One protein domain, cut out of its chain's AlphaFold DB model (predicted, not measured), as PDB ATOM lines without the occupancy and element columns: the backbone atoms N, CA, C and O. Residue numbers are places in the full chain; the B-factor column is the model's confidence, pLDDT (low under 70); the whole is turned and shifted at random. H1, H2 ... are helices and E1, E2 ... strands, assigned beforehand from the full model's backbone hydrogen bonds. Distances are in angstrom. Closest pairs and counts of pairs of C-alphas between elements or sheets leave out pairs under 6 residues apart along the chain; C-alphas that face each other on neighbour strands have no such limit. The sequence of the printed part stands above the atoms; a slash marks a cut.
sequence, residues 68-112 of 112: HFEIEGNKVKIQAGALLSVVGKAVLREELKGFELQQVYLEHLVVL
ATOM      1  N   HIS A  68     161.143 125.649 154.682       93.75
ATOM      2  CA  HIS A  68     159.890 126.210 154.193       93.75
ATOM      3  C   HIS A  68     160.092 127.621 153.644       93.75
ATOM      4  O   HIS A  68     160.935 128.388 154.120       93.75
ATOM      5  N   PHE A  69     159.294 127.971 152.644       93.50
ATOM      6  CA  PHE A  69     159.213 129.326 152.125       93.50
ATOM      7  C   PHE A  69     157.825 129.587 151.542       93.50
ATOM      8  O   PHE A  69     157.149 128.672 151.075       93.50
ATOM      9  N   GLU A  70     157.422 130.851 151.558       93.50
ATOM     10  CA  GLU A  70     156.123 131.329 151.087       93.50
ATOM     11  C   GLU A  70     156.336 132.529 150.169       93.50
ATOM     12  O   GLU A  70     157.186 133.382 150.440       93.50
ATOM     13  N   ILE A  71     155.573 132.582 149.077       89.81
ATOM     14  CA  ILE A  71     155.550 133.710 148.147       89.81
ATOM     15  C   ILE A  71     154.160 134.340 148.234       89.81
ATOM     16  O   ILE A  71     153.159 133.682 147.965       89.81
ATOM     17  N   GLU A  72     154.106 135.614 148.610       89.81
ATOM     18  CA  GLU A  72     152.878 136.400 148.732       89.81
ATOM     19  C   GLU A  72     153.009 137.674 147.895       89.81
ATOM     20  O   GLU A  72     153.637 138.658 148.302       89.81
ATOM     21  N   GLY A  73     152.437 137.654 146.689       87.62
ATOM     22  CA  GLY A  73     152.587 138.745 145.730       87.62
ATOM     23  C   GLY A  73     154.058 138.952 145.368       87.62
ATOM     24  O   GLY A  73     154.666 138.100 144.736       87.62
ATOM     25  N   ASN A  74     154.634 140.078 145.787       84.56
ATOM     26  CA  ASN A  74     156.040 140.419 145.556       84.56
ATOM     27  C   ASN A  74     156.956 140.174 146.770       84.56
ATOM     28  O   ASN A  74     158.104 140.621 146.765       84.56
ATOM     29  N   LYS A  75     156.462 139.512 147.820       85.88
ATOM     30  CA  LYS A  75     157.234 139.193 149.026       85.88
ATOM     31  C   LYS A  75     157.529 137.707 149.089       85.88
ATOM     32  O   LYS A  75     156.677 136.884 148.773       85.88
ATOM     33  N   VAL A  76     158.731 137.376 149.549       88.00
ATOM     34  CA  VAL A  76     159.153 135.993 149.768       88.00
ATOM     35  C   VAL A  76     159.642 135.860 151.203       88.00
ATOM     36  O   VAL A  76     160.612 136.511 151.594       88.00
ATOM     37  N   LYS A  77     158.970 135.020 151.989       91.06
ATOM     38  CA  LYS A  77     159.390 134.654 153.342       91.06
ATOM     39  C   LYS A  77     160.102 133.313 153.274       91.06
ATOM     40  O   LYS A  77     159.564 132.366 152.714       91.06
ATOM     41  N   ILE A  78     161.316 133.235 153.811       90.81
ATOM     42  CA  ILE A  78     162.197 132.076 153.639       90.81
ATOM     43  C   ILE A  78     162.750 131.676 155.002       90.81
ATOM     44  O   ILE A  78     163.348 132.505 155.688       90.81
ATOM     45  N   GLN A  79     162.590 130.411 155.381       92.62
ATOM     46  CA  GLN A  79     163.273 129.866 156.550       92.62
ATOM     47  C   GLN A  79     164.766 129.639 156.268       92.62
ATOM     48  O   GLN A  79     165.174 129.299 155.155       92.62
ATOM     49  N   ALA A  80     165.597 129.790 157.300       90.12
ATOM     50  CA  ALA A  80     167.059 129.824 157.186       90.12
ATOM     51  C   ALA A  80     167.727 128.549 156.614       90.12
ATOM     52  O   ALA A  80     168.890 128.586 156.204       90.12
ATOM     53  N   GLY A  81     167.023 127.418 156.582       91.62
ATOM     54  CA  GLY A  81     167.486 126.154 156.010       91.62
ATOM     55  C   GLY A  81     167.160 125.954 154.531       91.62
ATOM     56  O   GLY A  81     167.677 125.013 153.915       91.62
ATOM     57  N   ALA A  82     166.328 126.820 153.940       92.25
ATOM     58  CA  ALA A  82     165.880 126.675 152.563       92.25
ATOM     59  C   ALA A  82     167.048 126.789 151.575       92.25
ATOM     60  O   ALA A  82     167.933 127.641 151.679       92.25
ATOM     61  N   LEU A  83     167.045 125.920 150.565       91.31
ATOM     62  CA  LEU A  83     168.020 125.995 149.486       91.31
ATOM     63  C   LEU A  83     167.693 127.196 148.596       91.31
ATOM     64  O   LEU A  83     166.686 127.183 147.891       91.31
ATOM     65  N   LEU A  84     168.584 128.188 148.553       89.75
ATOM     66  CA  LEU A  84     168.420 129.368 147.691       89.75
ATOM     67  C   LEU A  84     168.210 128.995 146.217       89.75
ATOM     68  O   LEU A  84     167.444 129.645 145.518       89.75
ATOM     69  N   SER A  85     168.818 127.905 145.744       89.94
ATOM     70  CA  SER A  85     168.601 127.401 144.382       89.94
ATOM     71  C   SER A  85     167.182 126.875 144.137       89.94
ATOM     72  O   SER A  85     166.700 126.932 143.008       89.94
ATOM     73  N   VAL A  86     166.511 126.355 145.167       91.56
ATOM     74  CA  VAL A  86     165.110 125.915 145.097       91.56
ATOM     75  C   VAL A  86     164.193 127.129 145.139       91.56
ATOM     76  O   VAL A  86     163.328 127.255 144.275       91.56
ATOM     77  N   VAL A  87     164.437 128.051 146.074       91.31
ATOM     78  CA  VAL A  87     163.658 129.289 146.184       91.31
ATOM     79  C   VAL A  87     163.758 130.103 144.896       91.31
ATOM     80  O   VAL A  87     162.736 130.489 144.346       91.31
ATOM     81  N   GLY A  88     164.953 130.275 144.332       90.25
ATOM     82  CA  GLY A  88     165.131 131.049 143.101       90.25
ATOM     83  C   GLY A  88     164.392 130.474 141.898       90.25
ATOM     84  O   GLY A  88     163.860 131.228 141.091       90.25
ATOM     85  N   LYS A  89     164.273 129.143 141.805       90.62
ATOM     86  CA  LYS A  89     163.440 128.503 140.775       90.62
ATOM     87  C   LYS A  89     161.951 128.768 140.983       90.62
ATOM     88  O   LYS A  89     161.234 128.863 139.995       90.62
ATOM     89  N   ALA A  90     161.486 128.832 142.229       91.31
ATOM     90  CA  ALA A  90     160.095 129.149 142.536       91.31
ATOM     91  C   ALA A  90     159.787 130.622 142.232       91.31
ATOM     92  O   ALA A  90     158.849 130.906 141.503       91.31
ATOM     93  N   VAL A  91     160.646 131.536 142.683       90.25
ATOM     94  CA  VAL A  91     160.531 132.981 142.436       90.25
ATOM     95  C   VAL A  91     160.537 133.306 140.939       90.25
ATOM     96  O   VAL A  91     159.740 134.121 140.487       90.25
ATOM     97  N   LEU A  92     161.368 132.614 140.150       88.06
ATOM     98  CA  LEU A  92     161.389 132.762 138.692       88.06
ATOM     99  C   LEU A  92     160.047 132.398 138.032       88.06
ATOM    100  O   LEU A  92     159.676 133.023 137.044       88.06
ATOM    101  N   ARG A  93     159.325 131.393 138.549       89.00
ATOM    102  CA  ARG A  93     158.014 130.986 138.004       89.00
ATOM    103  C   ARG A  93     156.924 132.017 138.267       89.00
ATOM    104  O   ARG A  93     156.008 132.118 137.466       89.00
ATOM    105  N   GLU A  94     157.060 132.774 139.349       87.75
ATOM    106  CA  GLU A  94     156.177 133.893 139.698       87.75
ATOM    107  C   GLU A  94     156.589 135.201 138.990       87.75
ATOM    108  O   GLU A  94     156.071 136.267 139.306       87.75
ATOM    109  N   GLU A  95     157.554 135.139 138.059       86.56
ATOM    110  CA  GLU A  95     158.079 136.277 137.285       86.56
ATOM    111  C   GLU A  95     158.627 137.434 138.146       86.56
ATOM    112  O   GLU A  95     158.788 138.572 137.692       86.56
ATOM    113  N   LEU A  96     158.967 137.136 139.402       83.00
ATOM    114  CA  LEU A  96     159.545 138.090 140.335       83.00
ATOM    115  C   LEU A  96     161.030 138.304 140.023       83.00
ATOM    116  O   LEU A  96     161.817 137.362 139.912       83.00
ATOM    117  N   LYS A  97     161.422 139.574 139.924       80.69
ATOM    118  CA  LYS A  97     162.800 139.999 139.635       80.69
ATOM    119  C   LYS A  97     163.580 140.269 140.922       80.69
ATOM    120  O   LYS A  97     162.992 140.517 141.972       80.69
ATOM    121  N   GLY A  98     164.910 140.266 140.840       75.62
ATOM    122  CA  GLY A  98     165.805 140.628 141.946       75.62
ATOM    123  C   GLY A  98     166.358 139.443 142.738       75.62
ATOM    124  O   GLY A  98     167.324 139.602 143.482       75.62
ATOM    125  N   PHE A  99     165.829 138.233 142.539       77.38
ATOM    126  CA  PHE A  99     166.418 137.013 143.100       77.38
ATOM    127  C   PHE A  99     167.516 136.418 142.195       77.38
ATOM    128  O   PHE A  99     168.202 135.479 142.598       77.38
ATOM    129  N   GLU A 100     167.747 136.975 140.994       69.06
ATOM    130  CA  GLU A 100     168.731 136.446 140.031       69.06
ATOM    131  C   GLU A 100     170.171 136.499 140.566       69.06
ATOM    132  O   GLU A 100     170.984 135.631 140.255       69.06
ATOM    133  N   LEU A 101     170.475 137.486 141.414       60.19
ATOM    134  CA  LEU A 101     171.793 137.657 142.032       60.19
ATOM    135  C   LEU A 101     171.921 136.949 143.388       60.19
ATOM    136  O   LEU A 101     172.974 137.041 144.015       60.19
ATOM    137  N   GLN A 102     170.854 136.297 143.881       58.53
ATOM    138  CA  GLN A 102     170.735 135.821 145.276       58.53
ATOM    139  C   GLN A 102     171.050 136.919 146.316       58.53
ATOM    140  O   GLN A 102     171.269 136.644 147.494       58.53
ATOM    141  N   GLN A 103     171.066 138.176 145.866       42.91
ATOM    142  CA  GLN A 103     171.402 139.363 146.623       42.91
ATOM    143  C   GLN A 103     170.077 140.012 146.998       42.91
ATOM    144  O   GLN A 103     169.586 140.932 146.351       42.91
ATOM    145  N   VAL A 104     169.439 139.451 148.017       39.28
ATOM    146  CA  VAL A 104     168.251 140.068 148.596       39.28
ATOM    147  C   VAL A 104     168.731 141.320 149.329       39.28
ATOM    148  O   VAL A 104     169.455 141.212 150.319       39.28
ATOM    149  N   TYR A 105     168.368 142.508 148.836       33.72
ATOM    150  CA  TYR A 105     168.493 143.726 149.632       33.72
ATOM    151  C   TYR A 105     167.671 143.512 150.910       33.72
ATOM    152  O   TYR A 105     166.460 143.286 150.864       33.72
ATOM    153  N   LEU A 106     168.380 143.505 152.038       37.97
ATOM    154  CA  LEU A 106     167.943 143.180 153.401       37.97
ATOM    155  C   LEU A 106     166.944 144.195 153.987       37.97
ATOM    156  O   LEU A 106     167.005 144.503 155.169       37.97
ATOM    157  N   GLU A 107     166.025 144.741 153.194       33.69
ATOM    158  CA  GLU A 107     164.997 145.635 153.738       33.69
ATOM    159  C   GLU A 107     163.724 144.885 154.138       33.69
ATOM    160  O   GLU A 107     163.031 145.315 155.054       33.69
ATOM    161  N   HIS A 108     163.426 143.729 153.525       37.53
ATOM    162  CA  HIS A 108     162.159 143.021 153.773       37.53
ATOM    163  C   HIS A 108     162.261 141.487 153.836       37.53
ATOM    164  O   HIS A 108     161.236 140.805 153.800       37.53
ATOM    165  N   LEU A 109     163.467 140.922 153.965       38.56
ATOM    166  CA  LEU A 109     163.622 139.495 154.250       38.56
ATOM    167  C   LEU A 109     163.504 139.274 155.762       38.56
ATOM    168  O   LEU A 109     164.476 139.424 156.500       38.56
ATOM    169  N   VAL A 110     162.311 138.912 156.230       35.00
ATOM    170  CA  VAL A 110     162.159 138.364 157.581       35.00
ATOM    171  C   VAL A 110     162.615 136.908 157.528       35.00
ATOM    172  O   VAL A 110     161.833 136.011 157.215       35.00
ATOM    173  N   VAL A 111     163.904 136.688 157.785       34.94
ATOM    174  CA  VAL A 111     164.413 135.370 158.175       34.94
ATOM    175  C   VAL A 111     163.938 135.149 159.610       34.94
ATOM    176  O   VAL A 111     164.421 135.827 160.517       34.94
ATOM    177  N   LEU A 112     162.941 134.281 159.789       34.59
ATOM    178  CA  LEU A 112     162.585 133.737 161.103       34.59
ATOM    179  C   LEU A 112     163.516 132.567 161.442       34.59
ATOM    180  O   LEU A 112     163.827 131.779 160.512       34.59
TER     181      LEU A 112
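AT A GLANCE: This is residues 68 to 112 of the 112 residues of the protein "UDP-N-acetylenolpyruvoylglucosamine reductase" of bioreactor metagenome (UniProt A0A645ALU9). A small two-stranded hairpin, E1 and E2, has one helix, H1, over it, and a long unnamed tail, residues 94 to 112, runs from the end of H1 to the chain's last residue. The 45 printed residues hold, in order, E1, E2 and H1; the strands are antiparallel and the class is mixed, with under half of the residues in named elements. The whole is compact, with a radius of gyration of the C-alphas of 9.5 A and spans of 24 by 20 by 20 A.

IN THESE COORDINATES: E1 is residues 69 to 72, from C-alpha 69 at (159.213, 129.326, 152.125). E2 is residues 75 to 78. H1 is residues 84 to 93, 14.3 A long, ending at C-alpha 93 at (158.014, 130.986, 138.004).

HOW THE PARTS SIT: E1 and E2 form a hairpin at 169 degrees, with N 70 and O 77 2.9 A apart, within hydrogen-bond range. The closest C-alphas of E1 and H1, Phe 69 and Val 87, are 7.4 A apart. E2 and H1 are near each other, with 6 pairs of C-alphas within 10 A. In H1 every O i to N i+4 pair is within hydrogen-bond range.

THE WHOLE: The C-alphas farthest apart, Glu 95 and Leu 112, are 24.4 A apart. The printed part has no cut, and both links are tight. Residues 100 to 112 have pLDDT under 70.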